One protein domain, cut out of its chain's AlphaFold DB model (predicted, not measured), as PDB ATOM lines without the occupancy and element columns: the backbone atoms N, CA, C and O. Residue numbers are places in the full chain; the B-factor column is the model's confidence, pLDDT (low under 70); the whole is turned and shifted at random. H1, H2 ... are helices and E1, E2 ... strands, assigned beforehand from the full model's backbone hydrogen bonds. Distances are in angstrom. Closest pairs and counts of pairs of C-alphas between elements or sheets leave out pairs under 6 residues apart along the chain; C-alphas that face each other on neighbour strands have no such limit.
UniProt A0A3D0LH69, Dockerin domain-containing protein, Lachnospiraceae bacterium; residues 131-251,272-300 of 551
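This is residues 131 to 251 and 272 to 300 of the 551 residues of the protein "Dockerin domain-containing protein" of Lachnospiraceae bacterium (UniProt A0A3D0LH69). The chain winds in stacked turns, a short solenoid of parallel strands with three walls: E1, E2, E4 and E6 side by side in one, the far ends of E2 and E4 with E7 and E8 in the next, and E3 and E5 in the third, where H1 sits beside E3. Residues 188 to 205 and 276 to 297 reach toward one end of the long axis, residues 131 to 146 toward the other. The 150 printed residues hold one named helix and nine named strands, in the order E1 H1 E2 E3 E4 E5 E6 E7 E8 E9; the class is mostly strand, with 65 residues in named elements, under half. The whole is compact, with a radius of gyration of the C-alphas of 15.3 A, and spans 50 by 30 by 29 A.

Begin with the branched, twisted sheet at E4, residues 213 to 227, which bends by 115 degrees at residue 222. On one side of it look for E2, residues 177 to 187, parallel, with N 181 and O 216 at 2.9 A; E2 bends by 78 degrees at residue 184. On the other side of E4 find E6, residues 237 to 242, parallel, beside 213 to 218, with N 217 and O 240 at 2.8 A, and E7, residues 245 to 247, parallel, beside 225 to 227, with N 226 and O 245 at 2.8 A. E6 runs on into E7 across a break of 2 residues, at 87 degrees. E1, residues 147 to 152, is an edge strand parallel to E2, with N 149 and O 180 at 2.9 A; E8, residues 273 to 275, is an edge strand parallel to E7, with N 275 and O 246 at 2.8 A. The second sheet pairs E3, residues 206 to 210, with E5, residues 230 to 234, parallel, with N 209 and O 232 at 2.8 A. H1, residues 167 to 174, is not on the branched sheet; its closest C-alphas to E3 are those of Phe 171 and Leu 209, 4.2 A apart. In H1 every O i to N i+4 pair is within hydrogen-bond range. E1, H1 and E2 form a strand-helix-strand unit, two parallel neighbour strands with a helix between, whose crossover is right-handed. E9, residues 298 to 300, pairs with no named strand; E5 and E9 are near each other, with 6 pairs of C-alphas within 10 A.

Find C-alpha 147 at (116.515, 112.416, 133.640); from there E1 runs 16.4 A. H1 measures 9.7 A and E2 22.5 A. E4, the longest strand by residues, runs 25.5 A from C-alpha 213 at (105.190, 112.381, 128.349), and E6 measures 16.0 A. E9 ends at C-alpha 300, (96.414, 125.267, 120.981).

The two C-alphas farthest apart are those of Asp 144 and Gly 285, at 50.2 A. Residues 252 to 271 are not printed, and C-alphas 251 and 272 are 17.2 A apart across the cut. The links E1 to H1, E2 to E3 and E8 to E9 are long. No printed residue is under 70 in pLDDT; the mean of the printed part is 97.5.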
ATOM      1  N   SER A 131      97.652 115.020 138.914       94.94
ATOM      2  CA  SER A 131      98.752 115.555 139.721       94.94
ATOM      3  C   SER A 131     100.060 115.467 138.958       94.94
ATOM      4  O   SER A 131     100.193 114.679 138.017       94.94
ATOM      5  N   ASP A 132     101.039 116.242 139.408       95.44
ATOM      6  CA  ASP A 132     102.429 116.087 139.022       95.44
ATOM      7  C   ASP A 132     102.602 116.243 137.500       95.44
ATOM      8  O   ASP A 132     102.983 115.315 136.778       95.44
ATOM      9  N   ILE A 133     102.284 117.424 136.971       98.00
ATOM     10  CA  ILE A 133     102.511 117.736 135.554       98.00
ATOM     11  C   ILE A 133     104.018 117.806 135.272       98.00
ATOM     12  O   ILE A 133     104.793 118.317 136.073       98.00
ATOM     13  N   GLY A 134     104.453 117.267 134.133       98.44
ATOM     14  CA  GLY A 134     105.854 117.330 133.718       98.44
ATOM     15  C   GLY A 134     106.771 116.453 134.580       98.44
ATOM     16  O   GLY A 134     106.455 115.294 134.874       98.44
ATOM     17  N   ALA A 135     107.940 116.980 134.935       98.25
ATOM     18  CA  ALA A 135     108.997 116.287 135.674       98.25
ATOM     19  C   ALA A 135     108.959 116.523 137.198       98.25
ATOM     20  O   ALA A 135     109.701 115.863 137.926       98.25
ATOM     21  N   TYR A 136     108.087 117.405 137.691       98.44
ATOM     22  CA  TYR A 136     108.049 117.837 139.091       98.44
ATOM     23  C   TYR A 136     106.827 117.306 139.847       98.44
ATOM     24  O   TYR A 136     105.763 117.088 139.264       98.44
ATOM     25  N   ASN A 137     107.002 117.049 141.141       98.38
ATOM     26  CA  ASN A 137     105.903 116.796 142.065       98.38
ATOM     27  C   ASN A 137     105.095 118.086 142.279       98.38
ATOM     28  O   ASN A 137     105.596 119.196 142.071       98.38
ATOM     29  N   ASP A 138     103.866 117.957 142.773       97.06
ATOM     30  CA  ASP A 138     103.021 119.117 143.084       97.06
ATOM     31  C   ASP A 138     103.565 120.022 144.210       97.06
ATOM     32  O   ASP A 138     103.080 121.137 144.383       97.06
ATOM     33  N   ASP A 139     104.574 119.577 144.965       96.62
ATOM     34  CA  ASP A 139     105.270 120.402 145.961       96.62
ATOM     35  C   ASP A 139     106.481 121.167 145.405       96.62
ATOM     36  O   ASP A 139     107.086 121.949 146.135       96.62
ATOM     37  N   GLY A 140     106.820 120.940 144.133       97.25
ATOM     38  CA  GLY A 140     107.922 121.570 143.410       97.25
ATOM     39  C   GLY A 140     109.214 120.776 143.345       97.25
ATOM     40  O   GLY A 140     110.099 121.104 142.560       97.25
ATOM     41  N   THR A 141     109.328 119.680 144.092       98.12
ATOM     42  CA  THR A 141     110.524 118.832 144.043       98.12
ATOM     43  C   THR A 141     110.571 117.978 142.777       98.12
ATOM     44  O   THR A 141     109.541 117.560 142.243       98.12
ATOM     45  N   LEU A 142     111.772 117.708 142.256       97.88
ATOM     46  CA  LEU A 142     111.935 116.835 141.089       97.88
ATOM     47  C   LEU A 142     111.484 115.404 141.428       97.88
ATOM     48  O   LEU A 142     111.840 114.870 142.478       97.88
ATOM     49  N   LYS A 143     110.734 114.757 140.529       98.06
ATOM     50  CA  LYS A 143     110.304 113.366 140.733       98.06
ATOM     51  C   LYS A 143     111.482 112.400 140.741       98.06
ATOM     52  O   LYS A 143     112.444 112.536 139.979       98.06
ATOM     53  N   ASP A 144     111.316 111.318 141.491       96.75
ATOM     54  CA  ASP A 144     112.236 110.190 141.451       96.75
ATOM     55  C   ASP A 144     112.344 109.599 140.036       96.75
ATOM     56  O   ASP A 144     111.352 109.337 139.349       96.75
ATOM     57  N   GLY A 145     113.580 109.343 139.604       95.62
ATOM     58  CA  GLY A 145     113.866 108.694 138.323       95.62
ATOM     59  C   GLY A 145     113.735 109.594 137.089       95.62
ATOM     60  O   GLY A 145     113.766 109.072 135.971       95.62
ATOM     61  N   MET A 146     113.606 110.915 137.258       97.50
ATOM     62  CA  MET A 146     113.699 111.856 136.139       97.50
ATOM     63  C   MET A 146     115.127 111.945 135.604       97.50
ATOM     64  O   MET A 146     116.102 111.948 136.354       97.50
ATOM     65  N   THR A 147     115.250 112.050 134.284       98.50
ATOM     66  CA  THR A 147     116.515 112.416 133.640       98.50
ATOM     67  C   THR A 147     116.625 113.937 133.587       98.50
ATOM     68  O   THR A 147     115.741 114.584 133.035       98.50
ATOM     69  N   VAL A 148     117.712 114.504 134.109       98.75
ATOM     70  CA  VAL A 148     118.027 115.935 133.968       98.75
ATOM     71  C   VAL A 148     118.995 116.113 132.801       98.75
ATOM     72  O   VAL A 148     120.020 115.435 132.738       98.75
ATOM     73  N   ILE A 149     118.666 116.998 131.857       98.88
ATOM     74  CA  ILE A 149     119.535 117.349 130.728       98.88
ATOM     75  C   ILE A 149     119.757 118.858 130.724       98.88
ATOM     76  O   ILE A 149     118.828 119.623 130.470       98.88
ATOM     77  N   TYR A 150     121.003 119.267 130.947       98.81
ATOM     78  CA  TYR A 150     121.438 120.656 130.833       98.81
ATOM     79  C   TYR A 150     121.734 121.017 129.377       98.81
ATOM     80  O   TYR A 150     122.532 120.355 128.704       98.81
ATOM     81  N   VAL A 151     121.091 122.075 128.890       98.88
ATOM     82  CA  VAL A 151     121.187 122.541 127.506       98.88
ATOM     83  C   VAL A 151     121.699 123.973 127.490       98.88
ATOM     84  O   VAL A 151     121.072 124.876 128.030       98.88
ATOM     85  N   THR A 152     122.832 124.179 126.832       98.75
ATOM     86  CA  THR A 152     123.453 125.486 126.603       98.75
ATOM     87  C   THR A 152     123.541 125.750 125.106       98.75
ATOM     88  O   THR A 152     123.409 124.834 124.285       98.75
ATOM     89  N   ASN A 153     123.850 126.989 124.721       98.50
ATOM     90  CA  ASN A 153     124.087 127.309 123.313       98.50
ATOM     91  C   ASN A 153     125.183 126.438 122.673       98.50
ATOM     92  O   ASN A 153     125.092 126.093 121.493       98.50
ATOM     93  N   GLU A 154     126.205 126.090 123.458       98.38
ATOM     94  CA  GLU A 154     127.374 125.325 123.024       98.38
ATOM     95  C   GLU A 154     127.049 123.849 122.797       98.38
ATOM     96  O   GLU A 154     127.575 123.232 121.870       98.38
ATOM     97  N   ASN A 155     126.185 123.273 123.636       98.62
ATOM     98  CA  ASN A 155     125.949 121.834 123.635       98.62
ATOM     99  C   ASN A 155     124.632 121.418 122.959       98.62
ATOM    100  O   ASN A 155     124.492 120.229 122.655       98.62
ATOM    101  N   LYS A 156     123.700 122.348 122.680       98.62
ATOM    102  CA  LYS A 156     122.344 122.047 122.172       98.62
ATOM    103  C   LYS A 156     122.328 121.122 120.955       98.62
ATOM    104  O   LYS A 156     121.429 120.300 120.825       98.62
ATOM    105  N   ASP A 157     123.349 121.174 120.103       98.69
ATOM    106  CA  ASP A 157     123.444 120.353 118.888       98.69
ATOM    107  C   ASP A 157     124.205 119.024 119.085       98.69
ATOM    108  O   ASP A 157     124.294 118.206 118.170       98.69
ATOM    109  N   THR A 158     124.717 118.769 120.291       98.69
ATOM    110  CA  THR A 158     125.561 117.606 120.626       98.69
ATOM    111  C   THR A 158     125.038 116.746 121.775       98.69
ATOM    112  O   THR A 158     125.455 115.592 121.887       98.69
ATOM    113  N   ILE A 159     124.109 117.253 122.596       98.69
ATOM    114  CA  ILE A 159     123.448 116.458 123.642       98.69
ATOM    115  C   ILE A 159     122.820 115.191 123.056       98.69
ATOM    116  O   ILE A 159     122.444 115.156 121.881       98.69
ATOM    117  N   THR A 160     122.687 114.143 123.873       98.44
ATOM    118  CA  THR A 160     122.114 112.872 123.417       98.44
ATOM    119  C   THR A 160     121.016 112.364 124.333       98.44
ATOM    120  O   THR A 160     121.100 112.493 125.549       98.44
ATOM    121  N   TYR A 161     119.991 111.759 123.738       98.44
ATOM    122  CA  TYR A 161     118.925 111.074 124.463       98.44
ATOM    123  C   TYR A 161     118.289 110.010 123.563       98.44
ATOM    124  O   TYR A 161     118.030 110.263 122.383       98.44
ATOM    125  N   ASN A 162     118.069 108.802 124.093       97.38
ATOM    126  CA  ASN A 162     117.504 107.651 123.367       97.38
ATOM    127  C   ASN A 162     118.104 107.431 121.958       97.38
ATOM    128  O   ASN A 162     117.393 107.191 120.981       97.38
ATOM    129  N   GLY A 163     119.434 107.528 121.843       97.50
ATOM    130  CA  GLY A 163     120.159 107.297 120.586       97.50
ATOM    131  C   GLY A 163     119.996 108.397 119.531       97.50
ATOM    132  O   GLY A 163     120.342 108.179 118.369       97.50
ATOM    133  N   LYS A 164     119.460 109.564 119.904       98.62
ATOM    134  CA  LYS A 164     119.437 110.776 119.078       98.62
ATOM    135  C   LYS A 164     120.452 111.781 119.603       98.62
ATOM    136  O   LYS A 164     120.691 111.823 120.805       98.62
ATOM    137  N   THR A 165     121.011 112.573 118.694       98.56
ATOM    138  CA  THR A 165     121.999 113.619 118.979       98.56
ATOM    139  C   THR A 165     121.476 114.960 118.483       98.56
ATOM    140  O   THR A 165     120.959 115.036 117.364       98.56
ATOM    141  N   GLY A 166     121.630 115.992 119.307       98.69
ATOM    142  CA  GLY A 166     121.130 117.338 119.062       98.69
ATOM    143  C   GLY A 166     119.664 117.501 119.461       98.69
ATOM    144  O   GLY A 166     118.830 116.615 119.239       98.69
ATOM    145  N   LEU A 167     119.355 118.658 120.038       98.69
ATOM    146  CA  LEU A 167     118.069 119.010 120.629       98.69
ATOM    147  C   LEU A 167     116.917 118.818 119.638       98.69
ATOM    148  O   LEU A 167     115.923 118.173 119.974       98.69
ATOM    149  N   TYR A 168     117.095 119.260 118.386       98.62
ATOM    150  CA  TYR A 168     116.112 119.057 117.322       98.62
ATOM    151  C   TYR A 168     115.755 117.578 117.125       98.62
ATOM    152  O   TYR A 168     114.584 117.205 117.184       98.62
ATOM    153  N   ASN A 169     116.748 116.703 116.948       98.62
ATOM    154  CA  ASN A 169     116.491 115.282 116.697       98.62
ATOM    155  C   ASN A 169     115.903 114.569 117.918       98.62
ATOM    156  O   ASN A 169     115.111 113.629 117.753       98.62
ATOM    157  N   ILE A 170     116.300 114.998 119.124       98.88
ATOM    158  CA  ILE A 170     115.756 114.495 120.384       98.88
ATOM    159  C   ILE A 170     114.262 114.805 120.451       98.88
ATOM    160  O   ILE A 170     113.453 113.879 120.536       98.88
ATOM    161  N   PHE A 171     113.885 116.074 120.316       98.75
ATOM    162  CA  PHE A 171     112.486 116.495 120.373       98.75
ATOM    163  C   PHE A 171     111.674 115.838 119.251       98.75
ATOM    164  O   PHE A 171     110.624 115.237 119.501       98.75
ATOM    165  N   PHE A 172     112.213 115.850 118.028       98.38
ATOM    166  CA  PHE A 172     111.505 115.393 116.840       98.38
ATOM    167  C   PHE A 172     111.254 113.881 116.827       98.38
ATOM    168  O   PHE A 172     110.220 113.439 116.325       98.38
ATOM    169  N   SER A 173     112.191 113.064 117.329       97.88
ATOM    170  CA  SER A 173     112.152 111.612 117.085       97.88
ATOM    171  C   SER A 173     112.556 110.704 118.247       97.88
ATOM    172  O   SER A 173     112.336 109.495 118.140       97.88
ATOM    173  N   ALA A 174     113.113 111.228 119.344       98.50
ATOM    174  CA  ALA A 174     113.520 110.397 120.484       98.50
ATOM    175  C   ALA A 174     112.360 110.026 121.420       98.50
ATOM    176  O   ALA A 174     112.518 109.124 122.246       98.50
ATOM    177  N   LYS A 175     111.213 110.706 121.270       98.38
ATOM    178  CA  LYS A 175     110.018 110.575 122.118       98.38
ATOM    179  C   LYS A 175     110.358 110.675 123.618       98.38
ATOM    180  O   LYS A 175     110.164 109.683 124.326       98.38
ATOM    181  N   PRO A 176     110.931 111.805 124.087       98.62
ATOM    182  CA  PRO A 176     111.299 111.989 125.489       98.62
ATOM    183  C   PRO A 176     110.211 111.596 126.488       98.62
ATOM    184  O   PRO A 176     109.031 111.899 126.305       98.62
ATOM    185  N   LYS A 177     110.624 110.901 127.552       98.31
ATOM    186  CA  LYS A 177     109.760 110.566 128.684       98.31
ATOM    187  C   LYS A 177     110.509 110.678 129.995       98.31
ATOM    188  O   LYS A 177     111.624 110.161 130.069       98.31
ATOM    189  N   ASN A 178     109.870 111.255 131.010       98.31
ATOM    190  CA  ASN A 178     110.453 111.430 132.342       98.31
ATOM    191  C   ASN A 178     111.780 112.212 132.273       98.31
ATOM    192  O   ASN A 178     112.831 111.721 132.695       98.31
ATOM    193  N   VAL A 179     111.741 113.389 131.643       98.81
ATOM    194  CA  VAL A 179     112.927 114.222 131.396       98.81
ATOM    195  C   VAL A 179     112.626 115.671 131.736       98.81
ATOM    196  O   VAL A 179     111.596 116.193 131.323       98.81
ATOM    197  N   VAL A 180     113.560 116.335 132.405       98.88
ATOM    198  CA  VAL A 180     113.610 117.794 132.455       98.88
ATOM    199  C   VAL A 180     114.765 118.294 131.595       98.88
ATOM    200  O   VAL A 180     115.899 117.819 131.707       98.88
ATOM    201  N   PHE A 181     114.461 119.227 130.701       98.94
ATOM    202  CA  PHE A 181     115.447 119.967 129.928       98.94
ATOM    203  C   PHE A 181     115.643 121.332 130.584       98.94
ATOM    204  O   PHE A 181     114.738 122.162 130.551       98.94
ATOM    205  N   ARG A 182     116.824 121.543 131.171       98.88
ATOM    206  CA  ARG A 182     117.233 122.789 131.827       98.88
ATOM    207  C   ARG A 182     118.016 123.639 130.846       98.88
ATOM    208  O   ARG A 182     119.153 123.303 130.514       98.88
ATOM    209  N   PHE A 183     117.390 124.687 130.336       98.88
ATOM    210  CA  PHE A 183     117.993 125.593 129.369       98.88
ATOM    211  C   PHE A 183     118.733 126.707 130.105       98.88
ATOM    212  O   PHE A 183     118.148 127.406 130.928       98.88
ATOM    213  N   ILE A 184     120.019 126.870 129.804       98.62
ATOM    214  CA  ILE A 184     120.907 127.811 130.488       98.62
ATOM    215  C   ILE A 184     121.405 128.865 129.502       98.62
ATOM    216  O   ILE A 184     122.050 128.540 128.496       98.62
ATOM    217  N   GLY A 185     121.152 130.127 129.852       97.25
ATOM    218  CA  GLY A 185     121.578 131.295 129.094       97.25
ATOM    219  C   GLY A 185     120.823 131.456 127.774       97.25
ATOM    220  O   GLY A 185     119.785 130.846 127.523       97.25
ATOM    221  N   LYS A 186     121.383 132.270 126.882       98.00
ATOM    222  CA  LYS A 186     120.836 132.490 125.543       98.00
ATOM    223  C   LYS A 186     121.098 131.303 124.614       98.00
ATOM    224  O   LYS A 186     122.251 130.924 124.411       98.00
ATOM    225  N   LEU A 187     120.051 130.776 123.984       98.44
ATOM    226  CA  LEU A 187     120.119 129.716 122.980       98.44
ATOM    227  C   LEU A 187     119.717 130.257 121.601       98.44
ATOM    228  O   LEU A 187     118.572 130.657 121.378       98.44
ATOM    229  N   ASP A 188     120.646 130.191 120.652       97.75
ATOM    230  CA  ASP A 188     120.361 130.427 119.236       97.75
ATOM    231  C   ASP A 188     119.560 129.255 118.638       97.75
ATOM    232  O   ASP A 188     119.480 128.169 119.225       97.75
ATOM    233  N   VAL A 189     119.016 129.452 117.435       98.50
ATOM    234  CA  VAL A 189     118.217 128.452 116.710       98.50
ATOM    235  C   VAL A 189     118.942 127.091 116.647       98.50
ATOM    236  O   VAL A 189     120.055 127.014 116.115       98.50
ATOM    237  N   PRO A 190     118.343 125.995 117.159       98.19
ATOM    238  CA  PRO A 190     118.947 124.667 117.099       98.19
ATOM    239  C   PRO A 190     119.157 124.176 115.663       98.19
ATOM    240  O   PRO A 190     118.299 124.350 114.787       98.19
ATOM    241  N   SER A 191     120.273 123.486 115.429       97.75
ATOM    242  CA  SER A 191     120.587 122.916 114.121       97.75
ATOM    243  C   SER A 191     119.573 121.835 113.731       97.75
ATOM    244  O   SER A 191     119.207 120.974 114.532       97.75
ATOM    245  N   GLY A 192     119.150 121.838 112.464       96.81
ATOM    246  CA  GLY A 192     118.203 120.861 111.908       96.81
ATOM    247  C   GLY A 192     116.749 121.332 111.862       96.81
ATOM    248  O   GLY A 192     115.935 120.688 111.200       96.81
ATOM    249  N   THR A 193     116.437 122.465 112.494       97.62
ATOM    250  CA  THR A 193     115.169 123.176 112.288       97.62
ATOM    251  C   THR A 193     115.035 123.646 110.834       97.62
ATOM    252  O   THR A 193     116.025 123.799 110.109       97.62
ATOM    253  N   VAL A 194     113.797 123.850 110.377       97.06
ATOM    254  CA  VAL A 194     113.546 124.458 109.060       97.06
ATOM    255  C   VAL A 194     113.978 125.925 109.134       97.06
ATOM    256  O   VAL A 194     113.507 126.616 110.030       97.06
ATOM    257  N   PRO A 195     114.839 126.431 108.238       96.31
ATOM    258  CA  PRO A 195     115.290 127.815 108.314       96.31
ATOM    259  C   PRO A 195     114.154 128.806 108.025       96.31
ATOM    260  O   PRO A 195     113.237 128.537 107.244       96.31
ATOM    261  N   ASN A 196     114.240 129.993 108.620       96.25
ATOM    262  CA  ASN A 196     113.478 131.153 108.175       96.25
ATOM    263  C   ASN A 196     114.151 131.782 106.942       96.25
ATOM    264  O   ASN A 196     114.996 132.661 107.076       96.25
ATOM    265  N   ASP A 197     113.825 131.291 105.747       95.94
ATOM    266  CA  ASP A 197     114.404 131.745 104.469       95.94
ATOM    267  C   ASP A 197     113.341 132.094 103.405       95.94
ATOM    268  O   ASP A 197     113.651 132.265 102.224       95.94
ATOM    269  N   GLY A 198     112.074 132.173 103.820       94.81
ATOM    270  CA  GLY A 198     110.938 132.457 102.946       94.81
ATOM    271  C   GLY A 198     110.493 131.288 102.063       94.81
ATOM    272  O   GLY A 198     109.657 131.494 101.183       94.81
ATOM    273  N   SER A 199     111.019 130.072 102.261       94.69
ATOM    274  CA  SER A 199     110.623 128.889 101.477       94.69
ATOM    275  C   SER A 199     109.396 128.140 102.021       94.69
ATOM    276  O   SER A 199     108.790 127.358 101.285       94.69
ATOM    277  N   HIS A 200     109.000 128.389 103.274       93.12
ATOM    278  CA  HIS A 200     107.870 127.742 103.949       93.12
ATOM    279  C   HIS A 200     106.992 128.782 104.650       93.12
ATOM    280  O   HIS A 200     107.515 129.744 105.202       93.12
ATOM    281  N   ASN A 201     105.670 128.576 104.649       94.75
ATOM    282  CA  ASN A 201     104.746 129.437 105.397       94.75
ATOM    283  C   ASN A 201     104.803 129.175 106.906       94.75
ATOM    284  O   ASN A 201     104.754 130.109 107.702       94.75
ATOM    285  N   ASP A 202     104.887 127.895 107.275       93.94
ATOM    286  CA  ASP A 202     104.792 127.402 108.647       93.94
ATOM    287  C   ASP A 202     106.005 126.514 108.959       93.94
ATOM    288  O   ASP A 202     106.523 125.803 108.090       93.94
ATOM    289  N   GLY A 203     106.415 126.508 110.221       95.25
ATOM    290  CA  GLY A 203     107.400 125.604 110.794       95.25
ATOM    291  C   GLY A 203     108.842 126.100 110.793       95.25
ATOM    292  O   GLY A 203     109.722 125.347 111.224       95.25
ATOM    293  N   SER A 204     109.100 127.324 110.324       97.00
ATOM    294  CA  SER A 204     110.428 127.938 110.384       97.00
ATOM    295  C   SER A 204     110.875 128.117 111.835       97.00
ATOM    296  O   SER A 204     110.120 128.596 112.672       97.00
ATOM    297  N   ASN A 205     112.113 127.723 112.119       98.00
ATOM    298  CA  ASN A 205     112.758 127.771 113.425       98.00
ATOM    299  C   ASN A 205     111.925 127.114 114.548       98.00
ATOM    300  O   ASN A 205     111.925 127.582 115.679       98.00
ATOM    301  N   MET A 206     111.217 126.018 114.255       98.19
ATOM    302  CA  MET A 206     110.425 125.294 115.258       98.19
ATOM    303  C   MET A 206     111.113 124.015 115.738       98.19
ATOM    304  O   MET A 206     111.515 123.162 114.937       98.19
ATOM    305  N   LEU A 207     111.167 123.827 117.059       98.19
ATOM    306  CA  LEU A 207     111.345 122.513 117.672       98.19
ATOM    307  C   LEU A 207     110.002 121.804 117.810       98.19
ATOM    308  O   LEU A 207     109.023 122.392 118.246       98.19
ATOM    309  N   TYR A 208     109.968 120.504 117.528       98.38
ATOM    310  CA  TYR A 208     108.756 119.698 117.680       98.38
ATOM    311  C   TYR A 208     108.978 118.623 118.733       98.38
ATOM    312  O   TYR A 208     109.571 117.600 118.408       98.38
ATOM    313  N   LEU A 209     108.504 118.811 119.967       98.75
ATOM    314  CA  LEU A 209     108.489 117.750 120.977       98.75
ATOM    315  C   LEU A 209     107.350 116.787 120.638       98.75
ATOM    316  O   LEU A 209     106.185 117.162 120.723       98.75
ATOM    317  N   GLN A 210     107.658 115.562 120.208       98.00
ATOM    318  CA  GLN A 210     106.635 114.661 119.661       98.00
ATOM    319  C   GLN A 210     106.413 113.407 120.503       98.00
ATOM    320  O   GLN A 210     107.366 112.703 120.838       98.00
ATOM    321  N   ASN A 211     105.146 113.040 120.723       98.31
ATOM    322  CA  ASN A 211     104.736 111.789 121.378       98.31
ATOM    323  C   ASN A 211     105.447 111.566 122.726       98.31
ATOM    324  O   ASN A 211     105.946 110.468 123.002       98.31
ATOM    325  N   SER A 212     105.567 112.642 123.498       98.56
ATOM    326  CA  SER A 212     106.355 112.708 124.728       98.56
ATOM    327  C   SER A 212     105.451 112.756 125.953       98.56
ATOM    328  O   SER A 212     104.276 113.112 125.843       98.56
ATOM    329  N   SER A 213     105.975 112.360 127.112       98.44
ATOM    330  CA  SER A 213     105.190 112.381 128.349       98.44
ATOM    331  C   SER A 213     106.025 112.613 129.599       98.44
ATOM    332  O   SER A 213     107.092 112.012 129.705       98.44
ATOM    333  N   ASN A 214     105.516 113.383 130.562       98.44
ATOM    334  CA  ASN A 214     106.250 113.804 131.762       98.44
ATOM    335  C   ASN A 214     107.552 114.519 131.377       98.44
ATOM    336  O   ASN A 214     108.655 114.044 131.673       98.44
ATOM    337  N   VAL A 215     107.416 115.600 130.608       98.94
ATOM    338  CA  VAL A 215     108.548 116.414 130.153       98.94
ATOM    339  C   VAL A 215     108.388 117.839 130.653       98.94
ATOM    340  O   VAL A 215     107.357 118.453 130.396       98.94
ATOM    341  N   THR A 216     109.416 118.368 131.306       98.94
ATOM    342  CA  THR A 216     109.505 119.799 131.627       98.94
ATOM    343  C   THR A 216     110.596 120.438 130.774       98.94
ATOM    344  O   THR A 216     111.687 119.882 130.628       98.94
ATOM    345  N   ILE A 217     110.293 121.592 130.190       98.94
ATOM    346  CA  ILE A 217     111.256 122.489 129.552       98.94
ATOM    347  C   ILE A 217     111.301 123.738 130.426       98.94
ATOM    348  O   ILE A 217     110.304 124.452 130.518       98.94
ATOM    349  N   GLU A 218     112.427 123.978 131.091       98.81
ATOM    350  CA  GLU A 218     112.573 125.096 132.026       98.81
ATOM    351  C   GLU A 218     113.809 125.936 131.719       98.81
ATOM    352  O   GLU A 218     114.869 125.395 131.387       98.81
ATOM    353  N   GLY A 219     113.673 127.255 131.828       98.75
ATOM    354  CA  GLY A 219     114.818 128.157 131.890       98.75
ATOM    355  C   GLY A 219     115.412 128.232 133.292       98.75
ATOM    356  O   GLY A 219     114.718 128.013 134.282       98.75
ATOM    357  N   ILE A 220     116.710 128.517 133.365       98.44
ATOM    358  CA  ILE A 220     117.483 128.623 134.600       98.44
ATOM    359  C   ILE A 220     117.924 130.068 134.780       98.44
ATOM    360  O   ILE A 220     118.661 130.597 133.947       98.44
ATOM    361  N   GLY A 221     117.525 130.666 135.902       94.94
ATOM    362  CA  GLY A 221     117.772 132.075 136.176       94.94
ATOM    363  C   GLY A 221     116.860 132.993 135.365       94.94
ATOM    364  O   GLY A 221     115.820 132.581 134.852       94.94
ATOM    365  N   ASP A 222     117.251 134.257 135.257       92.75
ATOM    366  CA  ASP A 222     116.526 135.301 134.528       92.75
ATOM    367  C   ASP A 222     117.123 135.613 133.146       92.75
ATOM    368  O   ASP A 222     116.690 136.546 132.470       92.75
ATOM    369  N   ASP A 223     118.090 134.810 132.701       94.25
ATOM    370  CA  ASP A 223     118.890 135.006 131.490       94.25
ATOM    371  C   ASP A 223     118.729 133.872 130.457       94.25
ATOM    372  O   ASP A 223     119.520 133.771 129.512       94.25
ATOM    373  N   THR A 224     117.708 133.016 130.601       97.69
ATOM    374  CA  THR A 224     117.392 132.000 129.588       97.69
ATOM    375  C   THR A 224     116.530 132.567 128.461       97.69
ATOM    376  O   THR A 224     115.315 132.744 128.606       97.69
ATOM    377  N   ASP A 225     117.162 132.765 127.302       98.00
ATOM    378  CA  ASP A 225     116.541 133.338 126.106       98.00
ATOM    379  C   ASP A 225     116.454 132.315 124.967       98.00
ATOM    380  O   ASP A 225     117.465 131.737 124.561       98.00
ATOM    381  N   LEU A 226     115.271 132.169 124.369       98.38
ATOM    382  CA  LEU A 226     115.087 131.534 123.065       98.38
ATOM    383  C   LEU A 226     114.965 132.610 121.989       98.38
ATOM    384  O   LEU A 226     113.949 133.300 121.875       98.38
ATOM    385  N   VAL A 227     116.029 132.771 121.204       95.00
ATOM    386  CA  VAL A 227     116.157 133.883 120.258       95.00
ATOM    387  C   VAL A 227     115.841 133.416 118.846       95.00
ATOM    388  O   VAL A 227     116.625 132.685 118.248       95.00
ATOM    389  N   GLU A 228     114.717 133.889 118.303       97.12
ATOM    390  CA  GLU A 228     114.252 133.623 116.932       97.12
ATOM    391  C   GLU A 228     113.735 132.202 116.665       97.12
ATOM    392  O   GLU A 228     113.674 131.769 115.511       97.12
ATOM    393  N   TRP A 229     113.323 131.460 117.692       98.19
ATOM    394  CA  TRP A 229     112.764 130.116 117.528       98.19
ATOM    395  C   TRP A 229     111.711 129.777 118.583       98.19
ATOM    396  O   TRP A 229     111.660 130.395 119.644       98.19
ATOM    397  N   GLY A 230     110.868 128.794 118.265       98.31
ATOM    398  CA  GLY A 230     109.758 128.363 119.109       98.31
ATOM    399  C   GLY A 230     109.652 126.849 119.263       98.31
ATOM    400  O   GLY A 230     110.439 126.074 118.704       98.31
ATOM    401  N   ILE A 231     108.681 126.409 120.062       98.50
ATOM    402  CA  ILE A 231     108.498 125.006 120.454       98.50
ATOM    403  C   ILE A 231     107.048 124.586 120.230       98.50
ATOM    404  O   ILE A 231     106.127 125.240 120.699       98.50
ATOM    405  N   GLU A 232     106.840 123.432 119.603       98.62
ATOM    406  CA  GLU A 232     105.529 122.811 119.463       98.62
ATOM    407  C   GLU A 232     105.479 121.424 120.130       98.62
ATOM    408  O   GLU A 232     106.244 120.515 119.795       98.62
ATOM    409  N   MET A 233     104.528 121.233 121.045       98.69
ATOM    410  CA  MET A 233     104.248 119.974 121.741       98.69
ATOM    411  C   MET A 233     103.197 119.154 120.982       98.69
ATOM    412  O   MET A 233     101.987 119.384 121.090       98.69
ATOM    413  N   LYS A 234     103.655 118.171 120.199       98.25
ATOM    414  CA  LYS A 234     102.811 117.333 119.337       98.25
ATOM    415  C   LYS A 234     102.440 116.004 119.977       98.25
ATOM    416  O   LYS A 234     103.281 115.101 120.035       98.25
ATOM    417  N   ARG A 235     101.154 115.825 120.298       98.38
ATOM    418  CA  ARG A 235     100.603 114.601 120.912       98.38
ATOM    419  C   ARG A 235     101.346 114.261 122.206       98.38
ATOM    420  O   ARG A 235     101.874 113.160 122.358       98.38
ATOM    421  N   CYS A 236     101.479 115.262 123.065       98.69
ATOM    422  CA  CYS A 236     102.180 115.152 124.336       98.69
ATOM    423  C   CYS A 236     101.187 115.073 125.493       98.69
ATOM    424  O   CYS A 236     100.127 115.687 125.424       98.69
ATOM    425  N   THR A 237     101.558 114.360 126.553       98.56
ATOM    426  CA  THR A 237     100.749 114.243 127.775       98.56
ATOM    427  C   THR A 237     101.589 114.618 128.986       98.56
ATOM    428  O   THR A 237     102.687 114.083 129.116       98.56
ATOM    429  N   SER A 238     101.099 115.459 129.899       98.56
ATOM    430  CA  SER A 238     101.871 115.882 131.083       98.56
ATOM    431  C   SER A 238     103.181 116.559 130.681       98.56
ATOM    432  O   SER A 238     104.271 115.982 130.761       98.56
ATOM    433  N   CYS A 239     103.067 117.763 130.129       98.81
ATOM    434  CA  CYS A 239     104.222 118.564 129.732       98.81
ATOM    435  C   CYS A 239     104.135 119.979 130.291       98.81
ATOM    436  O   CYS A 239     103.058 120.561 130.368       98.81
ATOM    437  N   GLU A 240     105.289 120.519 130.651       98.88
ATOM    438  CA  GLU A 240     105.433 121.812 131.306       98.88
ATOM    439  C   GLU A 240     106.454 122.663 130.548       98.88
ATOM    440  O   GLU A 240     107.501 122.153 130.133       98.88
ATOM    441  N   VAL A 241     106.150 123.946 130.350       98.94
ATOM    442  CA  VAL A 241     107.065 124.928 129.754       98.94
ATOM    443  C   VAL A 241     107.088 126.176 130.626       98.94
ATOM    444  O   VAL A 241     106.055 126.842 130.759       98.94
ATOM    445  N   ARG A 242     108.250 126.488 131.210       98.81
ATOM    446  CA  ARG A 242     108.362 127.566 132.196       98.81
ATOM    447  C   ARG A 242     109.671 128.331 132.200       98.81
ATOM    448  O   ARG A 242     110.708 127.816 131.791       98.81
ATOM    449  N   ASN A 243     109.614 129.535 132.759       98.56
ATOM    450  CA  ASN A 243     110.767 130.387 133.032       98.56
ATOM    451  C   ASN A 243     111.625 130.717 131.795       98.56
ATOM    452  O   ASN A 243     112.842 130.838 131.876       98.56
ATOM    453  N   LEU A 244     111.002 130.841 130.621       98.62
ATOM    454  CA  LEU A 244     111.688 131.195 129.379       98.62
ATOM    455  C   LEU A 244     111.382 132.634 128.970       98.62
ATOM    456  O   LEU A 244     110.259 133.114 129.140       98.62
ATOM    457  N   TRP A 245     112.353 133.286 128.333       98.56
ATOM    458  CA  TRP A 245     112.069 134.385 127.417       98.56
ATOM    459  C   TRP A 245     112.037 133.880 125.977       98.56
ATOM    460  O   TRP A 245     112.921 133.129 125.562       98.56
ATOM    461  N   LEU A 246     111.024 134.282 125.211       98.06
ATOM    462  CA  LEU A 246     110.898 133.980 123.787       98.06
ATOM    463  C   LEU A 246     110.634 135.270 123.012       98.06
ATOM    464  O   LEU A 246     109.731 136.026 123.364       98.06
ATOM    465  N   GLY A 247     111.357 135.482 121.913       96.56
ATOM    466  CA  GLY A 247     111.137 136.640 121.047       96.56
ATOM    467  C   GLY A 247     111.747 136.475 119.659       96.56
ATOM    468  O   GLY A 247     112.659 135.673 119.441       96.56
ATOM    469  N   GLY A 248     111.205 137.215 118.690       96.88
ATOM    470  CA  GLY A 248     111.666 137.182 117.298       96.88
ATOM    471  C   GLY A 248     111.403 135.864 116.562       96.88
ATOM    472  O   GLY A 248     111.918 135.667 115.464       96.88
ATOM    473  N   TYR A 249     110.628 134.943 117.141       97.69
ATOM    474  CA  TYR A 249     110.264 133.684 116.494       97.69
ATOM    475  C   TYR A 249     109.433 133.954 115.219       97.69
ATOM    476  O   TYR A 249     108.535 134.803 115.231       97.69
ATOM    477  N   PRO A 250     109.725 133.277 114.092       97.12
ATOM    478  CA  PRO A 250     109.081 133.563 112.806       97.12
ATOM    479  C   PRO A 250     107.730 132.876 112.610       97.12
ATOM    480  O   PRO A 250     107.008 133.232 111.674       97.12
ATOM    481  N   ASP A 251     107.413 131.895 113.455       96.56
ATOM    482  CA  ASP A 251     106.153 131.155 113.443       96.56
ATOM    483  C   ASP A 251     105.503 131.180 114.834       96.56
ATOM    484  O   ASP A 251     105.250 132.277 115.331       96.56
ATOM    485  N   ASN A 272     106.468 132.430 131.682       98.94
ATOM    486  CA  ASN A 272     107.287 132.785 130.525       98.94
ATOM    487  C   ASN A 272     107.059 134.251 130.160       98.94
ATOM    488  O   ASN A 272     105.936 134.748 130.265       98.94
ATOM    489  N   THR A 273     108.099 134.927 129.681       98.75
ATOM    490  CA  THR A 273     107.970 136.218 128.998       98.75
ATOM    491  C   THR A 273     108.025 135.965 127.497       98.75
ATOM    492  O   THR A 273     109.037 135.522 126.964       98.75
ATOM    493  N   ILE A 274     106.914 136.207 126.814       98.81
ATOM    494  CA  ILE A 274     106.737 135.929 125.394       98.81
ATOM    495  C   ILE A 274     106.519 137.267 124.704       98.81
ATOM    496  O   ILE A 274     105.460 137.883 124.824       98.81
ATOM    497  N   GLU A 275     107.553 137.737 124.023       97.81
ATOM    498  CA  GLU A 275     107.506 138.979 123.272       97.81
ATOM    499  C   GLU A 275     107.065 138.742 121.825       97.81
ATOM    500  O   GLU A 275     106.856 137.622 121.354       97.81
ATOM    501  N   LYS A 276     106.923 139.843 121.099       96.06
ATOM    502  CA  LYS A 276     106.610 139.879 119.680       96.06
ATOM    503  C   LYS A 276     107.520 138.959 118.838       96.06
ATOM    504  O   LYS A 276     108.750 138.987 118.943       96.06
ATOM    505  N   GLY A 277     106.904 138.184 117.944       97.44
ATOM    506  CA  GLY A 277     107.610 137.405 116.928       97.44
ATOM    507  C   GLY A 277     108.125 138.274 115.775       97.44
ATOM    508  O   GLY A 277     107.875 139.481 115.709       97.44
ATOM    509  N   TYR A 278     108.848 137.671 114.835       97.38
ATOM    510  CA  TYR A 278     109.343 138.384 113.658       97.38
ATOM    511  C   TYR A 278     109.608 137.448 112.481       97.38
ATOM    512  O   TYR A 278     110.378 136.496 112.587       97.38
ATOM    513  N   ASN A 279     109.039 137.766 111.317       96.81
ATOM    514  CA  ASN A 279     109.340 137.053 110.079       96.81
ATOM    515  C   ASN A 279     109.733 138.024 108.960       96.81
ATOM    516  O   ASN A 279     108.888 138.676 108.344       96.81
ATOM    517  N   ALA A 280     111.031 138.065 108.653       95.25
ATOM    518  CA  ALA A 280     111.601 138.928 107.616       95.25
ATOM    519  C   ALA A 280     111.053 138.673 106.196       95.25
ATOM    520  O   ALA A 280     111.230 139.515 105.316       95.25
ATOM    521  N   PHE A 281     110.411 137.525 105.957       96.81
ATOM    522  CA  PHE A 281     109.916 137.111 104.641       96.81
ATOM    523  C   PHE A 281     108.396 137.239 104.496       96.81
ATOM    524  O   PHE A 281     107.862 136.909 103.433       96.81
ATOM    525  N   ALA A 282     107.698 137.731 105.525       96.12
ATOM    526  CA  ALA A 282     106.254 137.934 105.495       96.12
ATOM    527  C   ALA A 282     105.814 138.778 104.287       96.12
ATOM    528  O   ALA A 282     106.373 139.836 103.994       96.12
ATOM    529  N   GLY A 283     104.812 138.289 103.552       95.19
ATOM    530  CA  GLY A 283     104.308 138.931 102.335       95.19
ATOM    531  C   GLY A 283     105.213 138.768 101.105       95.19
ATOM    532  O   GLY A 283     104.872 139.260 100.030       95.19
ATOM    533  N   GLY A 284     106.337 138.053 101.229       90.56
ATOM    534  CA  GLY A 284     107.316 137.804 100.165       90.56
ATOM    535  C   GLY A 284     106.957 136.674  99.191       90.56
ATOM    536  O   GLY A 284     107.762 136.343  98.324       90.56
ATOM    537  N   GLY A 285     105.768 136.074  99.312       89.94
ATOM    538  CA  GLY A 285     105.263 135.045  98.397       89.94
ATOM    539  C   GLY A 285     104.722 133.821  99.127       89.94
ATOM    540  O   GLY A 285     103.510 133.641  99.181       89.94
ATOM    541  N   HIS A 286     105.614 132.982  99.667       91.88
ATOM    542  CA  HIS A 286     105.235 131.760 100.391       91.88
ATOM    543  C   HIS A 286     104.825 131.997 101.844       91.88
ATOM    544  O   HIS A 286     104.165 131.133 102.407       91.88
ATOM    545  N   VAL A 287     105.231 133.127 102.426       94.81
ATOM    546  CA  VAL A 287     104.917 133.497 103.807       94.81
ATOM    547  C   VAL A 287     103.788 134.517 103.813       94.81
ATOM    548  O   VAL A 287     103.874 135.553 103.140       94.81
ATOM    549  N   ASP A 288     102.752 134.237 104.591       95.19
ATOM    550  CA  ASP A 288     101.605 135.115 104.771       95.19
ATOM    551  C   ASP A 288     102.031 136.501 105.289       95.19
ATOM    552  O   ASP A 288     102.936 136.656 106.112       95.19
ATOM    553  N   ALA A 289     101.381 137.552 104.783       95.19
ATOM    554  CA  ALA A 289     101.740 138.937 105.106       95.19
ATOM    555  C   ALA A 289     101.482 139.309 106.575       95.19
ATOM    556  O   ALA A 289     102.142 140.195 107.111       95.19
ATOM    557  N   ASP A 290     100.544 138.631 107.237       93.44
ATOM    558  CA  ASP A 290     100.209 138.853 108.645       93.44
ATOM    559  C   ASP A 290     101.190 138.171 109.616       93.44
ATOM    560  O   ASP A 290     100.985 138.241 110.829       93.44
ATOM    561  N   LYS A 291     102.248 137.521 109.101       94.50
ATOM    562  CA  LYS A 291     103.339 136.934 109.893       94.50
ATOM    563  C   LYS A 291     104.542 137.857 110.095       94.50
ATOM    564  O   LYS A 291     105.536 137.420 110.659       94.50
ATOM    565  N   ALA A 292     104.481 139.123 109.668       95.50
ATOM    566  CA  ALA A 292     105.595 140.069 109.852       95.50
ATOM    567  C   ALA A 292     106.060 140.143 111.319       95.50
ATOM    568  O   ALA A 292     107.254 140.242 111.592       95.50
ATOM    569  N   ASP A 293     105.105 139.975 112.232       95.88
ATOM    570  CA  ASP A 293     105.262 139.998 113.682       95.88
ATOM    571  C   ASP A 293     105.218 138.580 114.305       95.88
ATOM    572  O   ASP A 293     104.811 138.413 115.456       95.88
ATOM    573  N   GLY A 294     105.591 137.555 113.527       95.50
ATOM    574  CA  GLY A 294     105.436 136.133 113.866       95.50
ATOM    575  C   GLY A 294     104.006 135.607 113.669       95.50
ATOM    576  O   GLY A 294     103.118 136.324 113.190       95.50
ATOM    577  N   ASP A 295     103.772 134.336 114.016       95.44
ATOM    578  CA  ASP A 295     102.428 133.742 114.077       95.44
ATOM    579  C   ASP A 295     101.871 133.730 115.512       95.44
ATOM    580  O   ASP A 295     101.720 134.805 116.094       95.44
ATOM    581  N   GLY A 296     101.495 132.574 116.074       97.38
ATOM    582  CA  GLY A 296     100.899 132.471 117.406       97.38
ATOM    583  C   GLY A 296     101.929 132.599 118.526       97.38
ATOM    584  O   GLY A 296     103.032 132.083 118.436       97.38
ATOM    585  N   SER A 297     101.599 133.248 119.640       98.38
ATOM    586  CA  SER A 297     102.505 133.268 120.805       98.38
ATOM    587  C   SER A 297     102.327 132.003 121.648       98.38
ATOM    588  O   SER A 297     103.292 131.278 121.861       98.38
ATOM    589  N   VAL A 298     101.090 131.689 122.055       98.69
ATOM    590  CA  VAL A 298     100.702 130.406 122.675       98.69
ATOM    591  C   VAL A 298      99.500 129.804 121.950       98.69
ATOM    592  O   VAL A 298      98.359 130.173 122.225       98.69
ATOM    593  N   ASP A 299      99.727 128.858 121.044       98.38
ATOM    594  CA  ASP A 299      98.680 128.287 120.183       98.38
ATOM    595  C   ASP A 299      98.283 126.854 120.583       98.38
ATOM    596  O   ASP A 299      99.123 125.996 120.849       98.38
ATOM    597  N   MET A 300      96.981 126.557 120.573       97.94
ATOM    598  CA  MET A 300      96.414 125.267 120.981       97.94
ATOM    599  C   MET A 300      95.485 124.707 119.907       97.94
ATOM    600  O   MET A 300      94.457 125.302 119.573       97.94
TER     601      MET A 300